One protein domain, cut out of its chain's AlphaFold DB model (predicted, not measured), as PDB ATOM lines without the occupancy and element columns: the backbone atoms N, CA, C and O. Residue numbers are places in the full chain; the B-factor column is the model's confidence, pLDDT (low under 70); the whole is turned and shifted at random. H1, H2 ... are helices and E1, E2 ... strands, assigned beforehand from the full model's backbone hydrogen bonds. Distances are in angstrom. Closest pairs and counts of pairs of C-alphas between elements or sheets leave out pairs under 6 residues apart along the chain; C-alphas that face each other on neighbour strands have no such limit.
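What this domain is: This is residues 2 to 86 and 220 to 267 of the 267 residues of an uncharacterized protein of Sphingobacterium sp. IITKGP-BTPF85 (UniProt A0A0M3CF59). Picture one twisted wall of six antiparallel strands, in the order E4 E3 E2 E1 E5 E6, with helices H1 and H2 over one face, making two layers. Residues 258 to 267 stick out as a free tail; the body without them spans 50 by 34 by 31 A. The printed part has 133 residues, 64 in named elements, under half, in the order H1 E1 E2 E3 E4 H2 E5 E6, class mixed. It is loose, radius of gyration of the C-alphas 17.9 A, spanning 65 by 41 by 34 A.

How they stand to each other: Start at E1, residues 32 to 36; E2, residues 43 to 50, is its neighbour, with N 34 and O 44 at 2.8 A. E3, residues 62 to 70, follows (N 45 and O 68, 2.9 A), then edge strand E4, residues 77 to 82 (N 69 and O 79, 2.8 A). These four form a meander, each strand the antiparallel neighbour of the one before. Beside E1 find E5, residues 234 to 240 (N 35 and O 237, 2.8 A), in a hairpin with edge strand E6, residues 250 to 255 (N 238 and O 252, 2.8 A). H1, residues 13 to 24, is on the sheet at a height of 9.2 A, closest at the C-alphas of Ala 20 and Phe 45, 6.8 A. H2, residues 220 to 230, is on the same face, height 10.0 A, closest to E5 at C-alphas 228 and 234, 7.9 A. H1 touches H2 with residues 13 to 14 alone, at a steep tilt of 51 degrees; the closest C-alphas, Phe 13 and Asp 221, are 5.5 A apart. Every O i to N i+4 pair is within hydrogen-bond range in H2, and 7 of 8 in H1.

Where its parts are: Find C-alpha 13 at (119.562, 226.122, 113.030), where H1 begins, 17.1 A long. E2 measures 23.0 A and E3 23.3 A. E6 ends at C-alpha 255, (133.229, 241.136, 116.112).

The domain as a whole: The farthest C-alphas, Asp 54 and Met 267, are 65.3 A apart. Residues 87 to 219 are not printed; C-alphas 86 and 220 are 30.0 A apart across that cut. E2 to E3 is a long link. pLDDT is under 70 at residues 2 to 8 and 257 to 267.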
ATOM      1  N   GLU A   2     136.135 213.011 115.404       46.84
ATOM      2  CA  GLU A   2     135.570 213.184 114.070       46.84
ATOM      3  C   GLU A   2     135.797 214.639 113.655       46.84
ATOM      4  O   GLU A   2     135.467 215.565 114.395       46.84
ATOM      5  N   SER A   3     136.511 214.819 112.548       44.78
ATOM      6  CA  SER A   3     136.943 216.114 112.028       44.78
ATOM      7  C   SER A   3     135.730 216.990 111.695       44.78
ATOM      8  O   SER A   3     134.780 216.530 111.068       44.78
ATOM      9  N   THR A   4     135.775 218.268 112.078       49.59
ATOM     10  CA  THR A   4     134.861 219.321 111.608       49.59
ATOM     11  C   THR A   4     135.185 219.694 110.152       49.59
ATOM     12  O   THR A   4     135.549 220.833 109.858       49.59
ATOM     13  N   SER A   5     135.154 218.709 109.240       49.25
ATOM     14  CA  SER A   5     135.515 218.927 107.835       49.25
ATOM     15  C   SER A   5     134.462 219.810 107.152       49.25
ATOM     16  O   SER A   5     133.281 219.464 107.180       49.25
ATOM     17  N   PRO A   6     134.861 220.925 106.513       55.53
ATOM     18  CA  PRO A   6     133.959 221.879 105.864       55.53
ATOM     19  C   PRO A   6     133.350 221.380 104.538       55.53
ATOM     20  O   PRO A   6     132.748 222.170 103.819       55.53
ATOM     21  N   ASP A   7     133.495 220.094 104.203       56.62
ATOM     22  CA  ASP A   7     133.015 219.511 102.940       56.62
ATOM     23  C   ASP A   7     131.495 219.254 102.914       56.62
ATOM     24  O   ASP A   7     130.944 218.874 101.879       56.62
ATOM     25  N   HIS A   8     130.803 219.469 104.037       63.81
ATOM     26  CA  HIS A   8     129.356 219.312 104.167       63.81
ATOM     27  C   HIS A   8     128.664 220.662 104.392       63.81
ATOM     28  O   HIS A   8     129.216 221.567 105.015       63.81
ATOM     29  N   GLU A   9     127.436 220.802 103.894       81.38
ATOM     30  CA  GLU A   9     126.582 221.947 104.215       81.38
ATOM     31  C   GLU A   9     126.195 221.899 105.703       81.38
ATOM     32  O   GLU A   9     125.997 220.819 106.267       81.38
ATOM     33  N   ARG A  10     126.133 223.062 106.365       85.38
ATOM     34  CA  ARG A  10     125.682 223.123 107.763       85.38
ATOM     35  C   ARG A  10     124.215 222.715 107.832       85.38
ATOM     36  O   ARG A  10     123.424 223.083 106.968       85.38
ATOM     37  N   GLN A  11     123.850 222.002 108.888       88.88
ATOM     38  CA  GLN A  11     122.448 221.743 109.180       88.88
ATOM     39  C   GLN A  11     121.732 223.042 109.549       88.88
ATOM     40  O   GLN A  11     122.365 224.018 109.969       88.88
ATOM     41  N   SER A  12     120.407 223.058 109.380       90.31
ATOM     42  CA  SER A  12     119.611 224.224 109.750       90.31
ATOM     43  C   SER A  12     119.709 224.479 111.252       90.31
ATOM     44  O   SER A  12     119.928 223.572 112.065       90.31
ATOM     45  N   PHE A  13     119.533 225.738 111.633       90.50
ATOM     46  CA  PHE A  13     119.562 226.122 113.030       90.50
ATOM     47  C   PHE A  13     118.406 225.499 113.804       90.50
ATOM     48  O   PHE A  13     118.623 225.026 114.915       90.50
ATOM     49  N   SER A  14     117.225 225.405 113.191       90.56
ATOM     50  CA  SER A  14     116.096 224.652 113.749       90.56
ATOM     51  C   SER A  14     116.459 223.207 114.093       90.56
ATOM     52  O   SER A  14     116.232 222.780 115.219       90.56
ATOM     53  N   THR A  15     117.105 222.473 113.184       91.56
ATOM     54  CA  THR A  15     117.497 221.080 113.441       91.56
ATOM     55  C   THR A  15     118.515 220.977 114.573       91.56
ATOM     56  O   THR A  15     118.370 220.141 115.460       91.56
ATOM     57  N   LEU A  16     119.534 221.838 114.597       92.25
ATOM     58  CA  LEU A  16     120.535 221.814 115.668       92.25
ATOM     59  C   LEU A  16     119.946 222.222 117.026       92.25
ATOM     60  O   LEU A  16     120.357 221.679 118.052       92.25
ATOM     61  N   LEU A  17     118.974 223.137 117.031       91.94
ATOM     62  CA  LEU A  17     118.214 223.507 118.220       91.94
ATOM     63  C   LEU A  17     117.395 222.319 118.739       91.94
ATOM     64  O   LEU A  17     117.514 221.989 119.916       91.94
ATOM     65  N   ASP A  18     116.667 221.618 117.866       91.44
ATOM     66  CA  ASP A  18     115.901 220.421 118.234       91.44
ATOM     67  C   ASP A  18     116.814 219.332 118.821       91.44
ATOM     68  O   ASP A  18     116.484 218.702 119.824       91.44
ATOM     69  N   HIS A  19     117.997 219.124 118.235       92.06
ATOM     70  CA  HIS A  19     119.001 218.195 118.762       92.06
ATOM     71  C   HIS A  19     119.500 218.602 120.160       92.06
ATOM     72  O   HIS A  19     119.699 217.737 121.019       92.06
ATOM     73  N   ALA A  20     119.694 219.900 120.409       90.88
ATOM     74  CA  ALA A  20     120.066 220.408 121.728       90.88
ATOM     75  C   ALA A  20     118.934 220.218 122.751       90.88
ATOM     76  O   ALA A  20     119.184 219.771 123.870       90.88
ATOM     77  N   GLU A  21     117.687 220.492 122.371       91.38
ATOM     78  CA  GLU A  21     116.514 220.279 123.226       91.38
ATOM     79  C   GLU A  21     116.302 218.795 123.544       91.38
ATOM     80  O   GLU A  21     116.041 218.435 124.691       91.38
ATOM     81  N   GLN A  22     116.501 217.904 122.571       91.31
ATOM     82  CA  GLN A  22     116.431 216.456 122.785       91.31
ATOM     83  C   GLN A  22     117.500 215.950 123.759       91.31
ATOM     84  O   GLN A  22     117.236 215.005 124.503       91.31
ATOM     85  N   HIS A  23     118.689 216.566 123.784       89.62
ATOM     86  CA  HIS A  23     119.754 216.185 124.714       89.62
ATOM     87  C   HIS A  23     119.337 216.366 126.179       89.62
ATOM     88  O   HIS A  23     119.644 215.515 127.014       89.62
ATOM     89  N   TRP A  24     118.635 217.458 126.484       89.31
ATOM     90  CA  TRP A  24     118.198 217.775 127.843       89.31
ATOM     91  C   TRP A  24     116.765 217.342 128.167       89.31
ATOM     92  O   TRP A  24     116.396 217.267 129.342       89.31
ATOM     93  N   GLY A  25     115.968 217.028 127.145       88.50
ATOM     94  CA  GLY A  25     114.558 216.691 127.269       88.50
ATOM     95  C   GLY A  25     113.678 217.901 127.600       88.50
ATOM     96  O   GLY A  25     114.136 219.033 127.721       88.50
ATOM     97  N   ALA A  26     112.382 217.651 127.801       82.06
ATOM     98  CA  ALA A  26     111.388 218.705 128.042       82.06
ATOM     99  C   ALA A  26     111.578 219.476 129.367       82.06
ATOM    100  O   ALA A  26     110.903 220.476 129.606       82.06
ATOM    101  N   GLU A  27     112.465 219.010 130.252       82.50
ATOM    102  CA  GLU A  27     112.670 219.605 131.574       82.50
ATOM    103  C   GLU A  27     113.609 220.815 131.566       82.50
ATOM    104  O   GLU A  27     113.444 221.709 132.405       82.50
ATOM    105  N   LYS A  28     114.584 220.864 130.643       87.94
ATOM    106  CA  LYS A  28     115.544 221.973 130.548       87.94
ATOM    107  C   LYS A  28     115.495 222.583 129.158       87.94
ATOM    108  O   LYS A  28     115.921 221.989 128.174       87.94
ATOM    109  N   GLN A  29     114.988 223.805 129.107       89.25
ATOM    110  CA  GLN A  29     114.886 224.567 127.870       89.25
ATOM    111  C   GLN A  29     116.219 225.227 127.521       89.25
ATOM    112  O   GLN A  29     116.960 225.679 128.405       89.25
ATOM    113  N   VAL A  30     116.492 225.322 126.220       91.88
ATOM    114  CA  VAL A  30     117.628 226.071 125.687       91.88
ATOM    115  C   VAL A  30     117.401 227.555 125.973       91.88
ATOM    116  O   VAL A  30     116.407 228.150 125.574       91.88
ATOM    117  N   SER A  31     118.345 228.158 126.681       92.44
ATOM    118  CA  SER A  31     118.306 229.573 127.065       92.44
ATOM    119  C   SER A  31     119.118 230.459 126.126       92.44
ATOM    120  O   SER A  31     118.783 231.623 125.917       92.44
ATOM    121  N   ALA A  32     120.189 229.917 125.545       94.00
ATOM    122  CA  ALA A  32     121.038 230.647 124.623       94.00
ATOM    123  C   ALA A  32     121.790 229.709 123.678       94.00
ATOM    124  O   ALA A  32     122.046 228.549 124.014       94.00
ATOM    125  N   VAL A  33     122.203 230.243 122.532       95.44
ATOM    126  CA  VAL A  33     123.184 229.611 121.646       95.44
ATOM    127  C   VAL A  33     124.242 230.622 121.209       95.44
ATOM    128  O   VAL A  33     123.948 231.787 120.943       95.44
ATOM    129  N   GLU A  34     125.482 230.163 121.133       94.62
ATOM    130  CA  GLU A  34     126.604 230.864 120.525       94.62
ATOM    131  C   GLU A  34     126.973 230.159 119.216       94.62
ATOM    132  O   GLU A  34     127.353 228.984 119.193       94.62
ATOM    133  N   ILE A  35     126.820 230.895 118.119       93.44
ATOM    134  CA  ILE A  35     127.084 230.452 116.754       93.44
ATOM    135  C   ILE A  35     128.361 231.140 116.291       93.44
ATOM    136  O   ILE A  35     128.355 232.325 115.950       93.44
ATOM    137  N   GLU A  36     129.470 230.407 116.285       90.12
ATOM    138  CA  GLU A  36     130.724 230.903 115.722       90.12
ATOM    139  C   GLU A  36     130.673 230.883 114.188       90.12
ATOM    140  O   GLU A  36     130.214 229.921 113.565       90.12
ATOM    141  N   ASN A  37     131.170 231.950 113.560       88.12
ATOM    142  CA  ASN A  37     131.205 232.043 112.103       88.12
ATOM    143  C   ASN A  37     132.254 231.080 111.511       88.12
ATOM    144  O   ASN A  37     132.065 230.532 110.424       88.12
ATOM    145  N   ASN A  38     133.319 230.785 112.268       87.62
ATOM    146  CA  ASN A  38     134.380 229.862 111.871       87.62
ATOM    147  C   ASN A  38     133.833 228.438 111.595       87.62
ATOM    148  O   ASN A  38     133.290 227.804 112.502       87.62
ATOM    149  N   PRO A  39     134.014 227.887 110.378       85.75
ATOM    150  CA  PRO A  39     133.508 226.565 110.001       85.75
ATOM    151  C   PRO A  39     134.122 225.402 110.775       85.75
ATOM    152  O   PRO A  39     133.537 224.333 110.804       85.75
ATOM    153  N   GLN A  40     135.255 225.569 111.450       87.31
ATOM    154  CA  GLN A  40     135.841 224.476 112.231       87.31
ATOM    155  C   GLN A  40     135.324 224.392 113.670       87.31
ATOM    156  O   GLN A  40     135.755 223.513 114.421       87.31
ATOM    157  N   ARG A  41     134.425 225.297 114.071       89.94
ATOM    158  CA  ARG A  41     133.918 225.412 115.441       89.94
ATOM    159  C   ARG A  41     132.547 224.762 115.600       89.94
ATOM    160  O   ARG A  41     131.747 224.695 114.671       89.94
ATOM    161  N   THR A  42     132.297 224.274 116.809       92.69
ATOM    162  CA  THR A  42     130.992 223.762 117.239       92.69
ATOM    163  C   THR A  42     130.055 224.906 117.586       92.69
ATOM    164  O   THR A  42     130.508 225.983 117.966       92.69
ATOM    165  N   TRP A  43     128.751 224.657 117.538       93.88
ATOM    166  CA  TRP A  43     127.773 225.571 118.120       93.88
ATOM    167  C   TRP A  43     127.582 225.228 119.593       93.88
ATOM    168  O   TRP A  43     127.463 224.055 119.955       93.88
ATOM    169  N   HIS A  44     127.596 226.251 120.445       94.56
ATOM    170  CA  HIS A  44     127.506 226.097 121.894       94.56
ATOM    171  C   HIS A  44     126.112 226.481 122.366       94.56
ATOM    172  O   HIS A  44     125.760 227.656 122.400       94.56
ATOM    173  N   PHE A  45     125.329 225.486 122.762       95.00
ATOM    174  CA  PHE A  45     124.015 225.683 123.356       95.00
ATOM    175  C   PHE A  45     124.128 225.678 124.878       95.00
ATOM    176  O   PHE A  45     124.924 224.933 125.458       95.00
ATOM    177  N   ARG A  46     123.311 226.501 125.537       94.88
ATOM    178  CA  ARG A  46     123.249 226.608 126.997       94.88
ATOM    179  C   ARG A  46     121.818 226.460 127.480       94.88
ATOM    180  O   ARG A  46     120.932 227.186 127.025       94.88
ATOM    181  N   ALA A  47     121.615 225.608 128.470       94.06
ATOM    182  CA  ALA A  47     120.398 225.552 129.262       94.06
ATOM    183  C   ALA A  47     120.676 226.218 130.609       94.06
ATOM    184  O   ALA A  47     121.528 225.758 131.365       94.06
ATOM    185  N   TYR A  48     119.972 227.306 130.904       91.94
ATOM    186  CA  TYR A  48     120.108 228.060 132.147       91.94
ATOM    187  C   TYR A  48     118.736 228.384 132.721       91.94
ATOM    188  O   TYR A  48     117.870 228.900 132.010       91.94
ATOM    189  N   LYS A  49     118.562 228.120 134.015       90.62
ATOM    190  CA  LYS A  49     117.408 228.581 134.780       90.62
ATOM    191  C   LYS A  49     117.790 228.804 136.236       90.62
ATOM    192  O   LYS A  49     118.382 227.927 136.867       90.62
ATOM    193  N   GLU A  50     117.432 229.972 136.751       87.88
ATOM    194  CA  GLU A  50     117.555 230.304 138.172       87.88
ATOM    195  C   GLU A  50     116.555 229.496 138.998       87.88
ATOM    196  O   GLU A  50     115.525 229.046 138.484       87.88
ATOM    197  N   ASP A  51     116.898 229.244 140.258       87.81
ATOM    198  CA  ASP A  51     116.011 228.565 141.197       87.81
ATOM    199  C   ASP A  51     115.419 229.559 142.202       87.81
ATOM    200  O   ASP A  51     116.141 230.256 142.922       87.81
ATOM    201  N   ASP A  52     114.090 229.564 142.291       82.81
ATOM    202  CA  ASP A  52     113.299 230.445 143.159       82.81
ATOM    203  C   ASP A  52     113.172 229.901 144.596       82.81
ATOM    204  O   ASP A  52     112.295 230.301 145.359       82.81
ATOM    205  N   ASN A  53     114.013 228.937 144.976       86.75
ATOM    206  CA  ASN A  53     113.987 228.343 146.308       86.75
ATOM    207  C   ASN A  53     114.458 229.321 147.416       86.75
ATOM    208  O   ASN A  53     115.191 230.284 147.176       86.75
ATOM    209  N   ASP A  54     114.136 228.990 148.669       86.50
ATOM    210  CA  ASP A  54     114.561 229.752 149.859       86.50
ATOM    211  C   ASP A  54     115.994 229.418 150.333       86.50
ATOM    212  O   ASP A  54     116.434 229.845 151.404       86.50
ATOM    213  N   GLY A  55     116.735 228.601 149.580       88.75
ATOM    214  CA  GLY A  55     118.095 228.215 149.937       88.75
ATOM    215  C   GLY A  55     119.049 229.405 149.862       88.75
ATOM    216  O   GLY A  55     118.926 230.259 148.995       88.75
ATOM    217  N   ILE A  56     120.030 229.464 150.759       91.38
ATOM    218  CA  ILE A  56     120.986 230.587 150.824       91.38
ATOM    219  C   ILE A  56     122.317 230.296 150.125       91.38
ATOM    220  O   ILE A  56     123.150 231.191 149.991       91.38
ATOM    221  N   TRP A  57     122.552 229.047 149.730       92.44
ATOM    222  CA  TRP A  57     123.835 228.587 149.211       92.44
ATOM    223  C   TRP A  57     123.884 228.589 147.683       92.44
ATOM    224  O   TRP A  57     122.856 228.570 147.014       92.44
ATOM    225  N   TYR A  58     125.097 228.532 147.139       89.38
ATOM    226  CA  TYR A  58     125.378 228.487 145.704       89.38
ATOM    227  C   TYR A  58     124.602 227.396 144.951       89.38
ATOM    228  O   TYR A  58     123.972 227.682 143.941       89.38
ATOM    229  N   TRP A  59     124.565 226.174 145.487       89.19
ATOM    230  CA  TRP A  59     123.843 225.018 144.916       89.19
ATOM    231  C   TRP A  59     122.316 225.172 144.913       89.19
ATOM    232  O   TRP A  59     121.598 224.282 144.470       89.19
ATOM    233  N   ASN A  60     121.813 226.270 145.473       88.44
ATOM    234  CA  ASN A  60     120.407 226.625 145.494       88.44
ATOM    235  C   ASN A  60     120.109 227.836 144.600       88.44
ATOM    236  O   ASN A  60     118.963 228.261 144.544       88.44
ATOM    237  N   GLU A  61     121.110 228.426 143.944       85.88
ATOM    238  CA  GLU A  61     120.937 229.597 143.075       85.88
ATOM    239  C   GLU A  61     120.358 229.222 141.709       85.88
ATOM    240  O   GLU A  61     119.610 229.999 141.119       85.88
ATOM    241  N   LYS A  62     120.689 228.032 141.198       89.12
ATOM    242  CA  LYS A  62     120.336 227.610 139.843       89.12
ATOM    243  C   LYS A  62     119.638 226.266 139.871       89.12
ATOM    244  O   LYS A  62     120.038 225.354 140.587       89.12
ATOM    245  N   LYS A  63     118.592 226.145 139.056       88.88
ATOM    246  CA  LYS A  63     117.877 224.884 138.859       88.88
ATOM    247  C   LYS A  63     118.659 223.983 137.912       88.88
ATOM    248  O   LYS A  63     118.697 222.768 138.085       88.88
ATOM    249  N   TYR A  64     119.249 224.591 136.889       90.44
ATOM    250  CA  TYR A  64     120.204 223.954 136.001       90.44
ATOM    251  C   TYR A  64     121.059 225.011 135.308       90.44
ATOM    252  O   TYR A  64     120.576 226.087 134.936       90.44
ATOM    253  N   TYR A  65     122.324 224.672 135.082       91.88
ATOM    254  CA  TYR A  65     123.186 225.398 134.170       91.88
ATOM    255  C   TYR A  65     124.106 224.428 133.433       91.88
ATOM    256  O   TYR A  65     125.116 223.970 133.962       91.88
ATOM    257  N   GLU A  66     123.734 224.103 132.201       92.94
ATOM    258  CA  GLU A  66     124.395 223.087 131.390       92.94
ATOM    259  C   GLU A  66     124.751 223.631 130.012       92.94
ATOM    260  O   GLU A  66     124.082 224.511 129.466       92.94
ATOM    261  N   SER A  67     125.826 223.083 129.462       93.88
ATOM    262  CA  SER A  67     126.377 223.428 128.160       93.88
ATOM    263  C   SER A  67     126.443 222.177 127.296       93.88
ATOM    264  O   SER A  67     126.859 221.119 127.770       93.88
ATOM    265  N   VAL A  68     126.080 222.299 126.021       94.94
ATOM    266  CA  VAL A  68     126.308 221.256 125.016       94.94
ATOM    267  C   VAL A  68     126.924 221.866 123.764       94.94
ATOM    268  O   VAL A  68     126.533 222.942 123.307       94.94
ATOM    269  N   PHE A  69     127.918 221.175 123.223       94.75
ATOM    270  CA  PHE A  69     128.662 221.561 122.036       94.75
ATOM    271  C   PHE A  69     128.294 220.608 120.908       94.75
ATOM    272  O   PHE A  69     128.591 219.413 120.963       94.75
ATOM    273  N   ILE A  70     127.639 221.139 119.881       94.50
ATOM    274  CA  ILE A  70     127.121 220.350 118.764       94.50
ATOM    275  C   ILE A  70     127.924 220.674 117.510       94.50
ATOM    276  O   ILE A  70     128.213 221.835 117.211       94.50
ATOM    277  N   ASN A  71     128.303 219.637 116.767       93.38
ATOM    278  CA  ASN A  71     128.914 219.800 115.457       93.38
ATOM    279  C   ASN A  71     127.843 220.276 114.452       93.38
ATOM    280  O   ASN A  71     126.884 219.539 114.214       93.38
ATOM    281  N   PRO A  72     127.995 221.460 113.830       92.12
ATOM    282  CA  PRO A  72     126.959 222.028 112.969       92.12
ATOM    283  C   PRO A  72     126.769 221.285 111.638       92.12
ATOM    284  O   PRO A  72     125.794 221.536 110.938       92.12
ATOM    285  N   TYR A  73     127.673 220.374 111.275       90.56
ATOM    286  CA  TYR A  73     127.601 219.595 110.035       90.56
ATOM    287  C   TYR A  73     126.952 218.229 110.256       90.56
ATOM    288  O   TYR A  73     126.131 217.777 109.461       90.56
ATOM    289  N   THR A  74     127.287 217.564 111.362       90.38
ATOM    290  CA  THR A  74     126.811 216.201 111.646       90.38
ATOM    291  C   THR A  74     125.673 216.142 112.661       90.38
ATOM    292  O   THR A  74     125.093 215.076 112.836       90.38
ATOM    293  N   ALA A  75     125.366 217.249 113.348       90.31
ATOM    294  CA  ALA A  75     124.498 217.302 114.532       90.31
ATOM    295  C   ALA A  75     124.935 216.373 115.680       90.31
ATOM    296  O   ALA A  75     124.190 216.141 116.634       90.31
ATOM    297  N   ALA A  76     126.164 215.851 115.625       90.56
ATOM    298  CA  ALA A  76     126.708 215.035 116.693       90.56
ATOM    299  C   ALA A  76     127.025 215.908 117.912       90.56
ATOM    300  O   ALA A  76     127.650 216.968 117.792       90.56
ATOM    301  N   ASN A  77     126.638 215.428 119.094       92.38
ATOM    302  CA  ASN A  77     127.103 215.992 120.355       92.38
ATOM    303  C   ASN A  77     128.598 215.676 120.508       92.38
ATOM    304  O   ASN A  77     128.994 214.511 120.567       92.38
ATOM    305  N   VAL A  78     129.421 216.720 120.538       92.38
ATOM    306  CA  VAL A  78     130.874 216.616 120.696       92.38
ATOM    307  C   VAL A  78     131.243 216.537 122.172       92.38
ATOM    308  O   VAL A  78     132.140 215.781 122.545       92.38
ATOM    309  N   TYR A  79     130.572 217.337 123.000       92.25
ATOM    310  CA  TYR A  79     130.840 217.448 124.424       92.25
ATOM    311  C   TYR A  79     129.651 218.090 125.148       92.25
ATOM    312  O   TYR A  79     129.009 218.998 124.617       92.25
ATOM    313  N   SER A  80     129.380 217.656 126.375       92.06
ATOM    314  CA  SER A  80     128.435 218.315 127.272       92.06
ATOM    315  C   SER A  80     128.985 218.381 128.688       92.06
ATOM    316  O   SER A  80     129.745 217.514 129.121       92.06
ATOM    317  N   GLU A  81     128.604 219.428 129.411       91.38
ATOM    318  CA  GLU A  81     129.065 219.656 130.774       91.38
ATOM    319  C   GLU A  81     128.028 220.373 131.634       91.38
ATOM    320  O   GLU A  81     127.174 221.125 131.153       91.38
ATOM    321  N   ASN A  82     128.142 220.151 132.943       91.00
ATOM    322  CA  ASN A  82     127.455 220.957 133.935       91.00
ATOM    323  C   ASN A  82     128.310 222.193 134.231       91.00
ATOM    324  O   ASN A  82     129.278 222.133 134.995       91.00
ATOM    325  N   ALA A  83     127.917 223.310 133.624       88.69
ATOM    326  CA  ALA A  83     128.630 224.571 133.714       88.69
ATOM    327  C   ALA A  83     128.561 225.197 135.115       88.69
ATOM    328  O   ALA A  83     129.358 226.082 135.423       88.69
ATOM    329  N   GLU A  84     127.628 224.768 135.976       87.56
ATOM    330  CA  GLU A  84     127.485 225.252 137.351       87.56
ATOM    331  C   GLU A  84     128.656 224.833 138.244       87.56
ATOM    332  O   GLU A  84     129.170 225.643 139.015       87.56
ATOM    333  N   PHE A  85     129.108 223.586 138.139       88.00
ATOM    334  CA  PHE A  85     130.110 223.025 139.053       88.00
ATOM    335  C   PHE A  85     131.514 222.948 138.458       88.00
ATOM    336  O   PHE A  85     132.397 222.290 139.010       88.00
ATOM    337  N   GLU A  86     131.755 223.665 137.362       90.50
ATOM    338  CA  GLU A  86     133.099 223.855 136.836       90.50
ATOM    339  C   GLU A  86     134.019 224.509 137.870       90.50
ATOM    340  O   GLU A  86     133.655 225.474 138.550       90.50
ATOM    341  N   TYR A 220     113.734 231.003 113.445       88.75
ATOM    342  CA  TYR A 220     115.134 231.037 113.847       88.75
ATOM    343  C   TYR A 220     116.101 230.966 112.661       88.75
ATOM    344  O   TYR A 220     117.069 231.724 112.625       88.75
ATOM    345  N   ASP A 221     115.813 230.131 111.661       90.06
ATOM    346  CA  ASP A 221     116.621 230.045 110.437       90.06
ATOM    347  C   ASP A 221     116.570 231.353 109.637       90.06
ATOM    348  O   ASP A 221     117.594 231.822 109.142       90.06
ATOM    349  N   ASN A 222     115.393 231.983 109.549       89.62
ATOM    350  CA  ASN A 222     115.246 233.288 108.903       89.62
ATOM    351  C   ASN A 222     116.097 234.361 109.600       89.62
ATOM    352  O   ASN A 222     116.808 235.107 108.928       89.62
ATOM    353  N   ILE A 223     116.060 234.412 110.936       89.44
ATOM    354  CA  ILE A 223     116.834 235.388 111.715       89.44
ATOM    355  C   ILE A 223     118.335 235.129 111.569       89.44
ATOM    356  O   ILE A 223     119.094 236.075 111.366       89.44
ATOM    357  N   LEU A 224     118.779 233.870 111.631       90.56
ATOM    358  CA  LEU A 224     120.191 233.542 111.447       90.56
ATOM    359  C   LEU A 224     120.689 233.959 110.060       90.56
ATOM    360  O   LEU A 224     121.734 234.603 109.963       90.56
ATOM    361  N   ASN A 225     119.921 233.661 109.012       89.94
ATOM    362  CA  ASN A 225     120.254 234.060 107.647       89.94
ATOM    363  C   ASN A 225     120.342 235.586 107.510       89.94
ATOM    364  O   ASN A 225     121.303 236.098 106.938       89.94
ATOM    365  N   GLU A 226     119.379 236.331 108.062       89.06
ATOM    366  CA  GLU A 226     119.405 237.798 108.042       89.06
ATOM    367  C   GLU A 226     120.637 238.353 108.760       89.06
ATOM    368  O   GLU A 226     121.322 239.231 108.229       89.06
ATOM    369  N   VAL A 227     120.945 237.836 109.949       89.44
ATOM    370  CA  VAL A 227     122.072 238.300 110.761       89.44
ATOM    371  C   VAL A 227     123.407 237.986 110.080       89.44
ATOM    372  O   VAL A 227     124.283 238.848 110.056       89.44
ATOM    373  N   GLN A 228     123.555 236.812 109.463       89.38
ATOM    374  CA  GLN A 228     124.763 236.439 108.721       89.38
ATOM    375  C   GLN A 228     124.968 237.285 107.461       89.38
ATOM    376  O   GLN A 228     126.088 237.703 107.179       89.38
ATOM    377  N   VAL A 229     123.894 237.586 106.727       88.81
ATOM    378  CA  VAL A 229     123.956 238.447 105.536       88.81
ATOM    379  C   VAL A 229     124.229 239.903 105.913       88.81
ATOM    380  O   VAL A 229     124.975 240.591 105.220       88.81
ATOM    381  N   THR A 230     123.630 240.385 107.002       87.94
ATOM    382  CA  THR A 230     123.784 241.777 107.451       87.94
ATOM    383  C   THR A 230     125.149 242.017 108.093       87.94
ATOM    384  O   THR A 230     125.717 243.098 107.936       87.94
ATOM    385  N   TYR A 231     125.689 241.016 108.793       89.00
ATOM    386  CA  TYR A 231     126.935 241.112 109.553       89.00
ATOM    387  C   TYR A 231     127.890 239.954 109.220       89.00
ATOM    388  O   TYR A 231     128.188 239.134 110.096       89.00
ATOM    389  N   PRO A 232     128.389 239.870 107.975       87.56
ATOM    390  CA  PRO A 232     129.223 238.755 107.521       87.56
ATOM    391  C   PRO A 232     130.595 238.713 108.207       87.56
ATOM    392  O   PRO A 232     131.141 237.634 108.422       87.56
ATOM    393  N   ASP A 233     131.121 239.874 108.612       89.19
ATOM    394  CA  ASP A 233     132.430 240.017 109.269       89.19
ATOM    395  C   ASP A 233     132.387 239.728 110.783       89.19
ATOM    396  O   ASP A 233     133.360 239.947 111.510       89.19
ATOM    397  N   ALA A 234     131.244 239.275 111.303       89.31
ATOM    398  CA  ALA A 234     131.131 238.901 112.702       89.31
ATOM    399  C   ALA A 234     131.948 237.635 113.001       89.31
ATOM    400  O   ALA A 234     131.980 236.676 112.226       89.31
ATOM    401  N   HIS A 235     132.565 237.608 114.179       91.00
ATOM    402  CA  HIS A 235     133.231 236.425 114.711       91.00
ATOM    403  C   HIS A 235     132.207 235.404 115.227       91.00
ATOM    404  O   HIS A 235     132.348 234.204 114.990       91.00
ATOM    405  N   ALA A 236     131.185 235.867 115.953       92.69
ATOM    406  CA  ALA A 236     130.135 235.012 116.499       92.69
ATOM    407  C   ALA A 236     128.808 235.759 116.685       92.69
ATOM    408  O   ALA A 236     128.782 236.984 116.846       92.69
ATOM    409  N   TYR A 237     127.721 234.996 116.734       93.75
ATOM    410  CA  TYR A 237     126.371 235.468 117.020       93.75
ATOM    411  C   TYR A 237     125.848 234.787 118.286       93.75
ATOM    412  O   TYR A 237     125.897 233.563 118.397       93.75
ATOM    413  N   TYR A 238     125.338 235.570 119.232       93.81
ATOM    414  CA  TYR A 238     124.762 235.068 120.479       93.81
ATOM    415  C   TYR A 238     123.263 235.289 120.466       93.81
ATOM    416  O   TYR A 238     122.811 236.431 120.512       93.81
ATOM    417  N   PHE A 239     122.504 234.207 120.439       94.44
ATOM    418  CA  PHE A 239     121.055 234.243 120.551       94.44
ATOM    419  C   PHE A 239     120.680 233.958 121.999       94.44
ATOM    420  O   PHE A 239     121.107 232.949 122.558       94.44
ATOM    421  N   TYR A 240     119.869 234.829 122.591       92.56
ATOM    422  CA  TYR A 240     119.270 234.628 123.906       92.56
ATOM    423  C   TYR A 240     117.775 234.440 123.733       92.56
ATOM    424  O   TYR A 240     117.067 235.379 123.355       92.56
ATOM    425  N   PHE A 241     117.315 233.221 123.998       90.69
ATOM    426  CA  PHE A 241     115.921 232.855 123.838       90.69
ATOM    427  C   PHE A 241     115.071 233.485 124.946       90.69
ATOM    428  O   PHE A 241     115.502 233.568 126.103       90.69
ATOM    429  N   PRO A 242     113.865 233.959 124.606       85.94
ATOM    430  CA  PRO A 242     112.981 234.566 125.582       85.94
ATOM    431  C   PRO A 242     112.486 233.519 126.585       85.94
ATOM    432  O   PRO A 242     112.023 232.447 126.211       85.94
ATOM    433  N   GLN A 243     112.527 233.851 127.877       77.06
ATOM    434  CA  GLN A 243     111.944 233.003 128.928       77.06
ATOM    435  C   GLN A 243     110.423 233.189 129.080       77.06
ATOM    436  O   GLN A 243     109.772 232.420 129.783       77.06
ATOM    437  N   LYS A 244     109.861 234.239 128.470       80.88
ATOM    438  CA  LYS A 244     108.434 234.592 128.502       80.88
ATOM    439  C   LYS A 244     107.925 234.711 127.071       80.88
ATOM    440  O   LYS A 244     108.637 235.262 126.241       80.88
ATOM    441  N   GLU A 245     106.697 234.269 126.806       75.75
ATOM    442  CA  GLU A 245     106.131 234.187 125.446       75.75
ATOM    443  C   GLU A 245     106.149 235.518 124.670       75.75
ATOM    444  O   GLU A 245     106.338 235.519 123.459       75.75
ATOM    445  N   GLU A 246     106.011 236.656 125.356       81.12
ATOM    446  CA  GLU A 246     105.967 237.988 124.730       81.12
ATOM    447  C   GLU A 246     107.321 238.721 124.713       81.12
ATOM    448  O   GLU A 246     107.410 239.864 124.261       81.12
ATOM    449  N   ALA A 247     108.388 238.112 125.239       84.12
ATOM    450  CA  ALA A 247     109.694 238.761 125.281       84.12
ATOM    451  C   ALA A 247     110.399 238.686 123.910       84.12
ATOM    452  O   ALA A 247     110.302 237.672 123.216       84.12
ATOM    453  N   PRO A 248     111.138 239.736 123.506       85.44
ATOM    454  CA  PRO A 248     111.867 239.723 122.246       85.44
ATOM    455  C   PRO A 248     113.028 238.723 122.285       85.44
ATOM    456  O   PRO A 248     113.690 238.554 123.313       85.44
ATOM    457  N   LEU A 249     113.320 238.115 121.134       87.25
ATOM    458  CA  LEU A 249     114.570 237.394 120.914       87.25
ATOM    459  C   LEU A 249     115.711 238.408 120.788       87.25
ATOM    460  O   LEU A 249     115.670 239.286 119.926       87.25
ATOM    461  N   ASN A 250     116.741 238.269 121.619       90.06
ATOM    462  CA  ASN A 250     117.912 239.139 121.557       90.06
ATOM    463  C   ASN A 250     119.054 238.428 120.834       90.06
ATOM    464  O   ASN A 250     119.427 237.314 121.207       90.06
ATOM    465  N   VAL A 251     119.629 239.094 119.829       91.19
ATOM    466  CA  VAL A 251     120.810 238.610 119.108       91.19
ATOM    467  C   VAL A 251     121.942 239.617 119.261       91.19
ATOM    468  O   VAL A 251     121.821 240.767 118.840       91.19
ATOM    469  N   TYR A 252     123.053 239.187 119.854       91.31
ATOM    470  CA  TYR A 252     124.265 239.992 119.968       91.31
ATOM    471  C   TYR A 252     125.281 239.554 118.924       91.31
ATOM    472  O   TYR A 252     125.574 238.368 118.775       91.31
ATOM    473  N   ILE A 253     125.849 240.529 118.225       90.94
ATOM    474  CA  ILE A 253     126.876 240.305 117.210       90.94
ATOM    475  C   ILE A 253     128.225 240.622 117.837       90.94
ATOM    476  O   ILE A 253     128.463 241.738 118.303       90.94
ATOM    477  N   ARG A 254     129.116 239.637 117.849       89.00
ATOM    478  CA  ARG A 254     130.482 239.795 118.333       89.00
ATOM    479  C   ARG A 254     131.417 239.871 117.147       89.00
ATOM    480  O   ARG A 254     131.552 238.910 116.397       89.00
ATOM    481  N   TYR A 255     132.109 240.991 117.030       87.94
ATOM    482  CA  TYR A 255     133.229 241.136 116.112       87.94
ATOM    483  C   TYR A 255     134.514 240.655 116.774       87.94
ATOM    484  O   TYR A 255     134.652 240.673 118.004       87.94
ATOM    485  N   GLU A 256     135.470 240.225 115.959       81.06
ATOM    486  CA  GLU A 256     136.824 240.029 116.451       81.06
ATOM    487  C   GLU A 256     137.379 241.388 116.886       81.06
ATOM    488  O   GLU A 256     137.141 242.414 116.243       81.06
ATOM    489  N   LYS A 257     138.081 241.428 118.023       63.62
ATOM    490  CA  LYS A 257     138.696 242.668 118.490       63.62
ATOM    491  C   LYS A 257     139.846 242.993 117.542       63.62
ATOM    492  O   LYS A 257     140.971 242.555 117.771       63.62
ATOM    493  N   VAL A 258     139.575 243.779 116.504       56.41
ATOM    494  CA  VAL A 258     140.625 244.438 115.733       56.41
ATOM    495  C   VAL A 258     141.287 245.403 116.709       56.41
ATOM    496  O   VAL A 258     140.748 246.463 117.017       56.41
ATOM    497  N   MET A 259     142.409 244.995 117.304       41.97
ATOM    498  CA  MET A 259     143.249 245.931 118.041       41.97
ATOM    499  C   MET A 259     143.646 247.005 117.028       41.97
ATOM    500  O   MET A 259     144.295 246.652 116.039       41.97
ATOM    501  N   PRO A 260     143.264 248.284 117.204       43.53
ATOM    502  CA  PRO A 260     143.857 249.319 116.383       43.53
ATOM    503  C   PRO A 260     145.361 249.238 116.638       43.53
ATOM    504  O   PRO A 260     145.811 249.344 117.783       43.53
ATOM    505  N   LEU A 261     146.132 248.962 115.585       35.31
ATOM    506  CA  LEU A 261     147.576 249.127 115.626       35.31
ATOM    507  C   LEU A 261     147.825 250.545 116.140       35.31
ATOM    508  O   LEU A 261     147.342 251.517 115.561       35.31
ATOM    509  N   SER A 262     148.504 250.660 117.279       40.03
ATOM    510  CA  SER A 262     148.873 251.968 117.791       40.03
ATOM    511  C   SER A 262     149.791 252.667 116.794       40.03
ATOM    512  O   SER A 262     150.667 252.031 116.208       40.03
ATOM    513  N   SER A 263     149.665 253.990 116.771       36.97
ATOM    514  CA  SER A 263     150.538 254.987 116.149       36.97
ATOM    515  C   SER A 263     150.364 255.209 114.645       36.97
ATOM    516  O   SER A 263     151.146 254.733 113.829       36.97
ATOM    517  N   ASP A 264     149.469 256.142 114.316       34.47
ATOM    518  CA  ASP A 264     149.917 257.268 113.495       34.47
ATOM    519  C   ASP A 264     150.975 258.036 114.310       34.47
ATOM    520  O   ASP A 264     150.692 258.987 115.035       34.47
ATOM    521  N   ASN A 265     152.219 257.558 114.239       43.72
ATOM    522  CA  ASN A 265     153.379 258.425 114.375       43.72
ATOM    523  C   ASN A 265     153.453 259.213 113.067       43.72
ATOM    524  O   ASN A 265     154.128 258.801 112.123       43.72
ATOM    525  N   THR A 266     152.740 260.332 113.003       40.72
ATOM    526  CA  THR A 266     153.072 261.387 112.050       40.72
ATOM    527  C   THR A 266     153.963 262.397 112.764       40.72
ATOM    528  O   THR A 266     153.672 262.835 113.877       40.72
ATOM    529  N   MET A 267     155.125 262.609 112.143       34.94
ATOM    530  CA  MET A 267     156.194 263.531 112.535       34.94
ATOM    531  C   MET A 267     155.726 264.983 112.591       34.94
ATOM    532  O   MET A 267     154.814 265.334 111.811       34.94
TER     533      MET A 267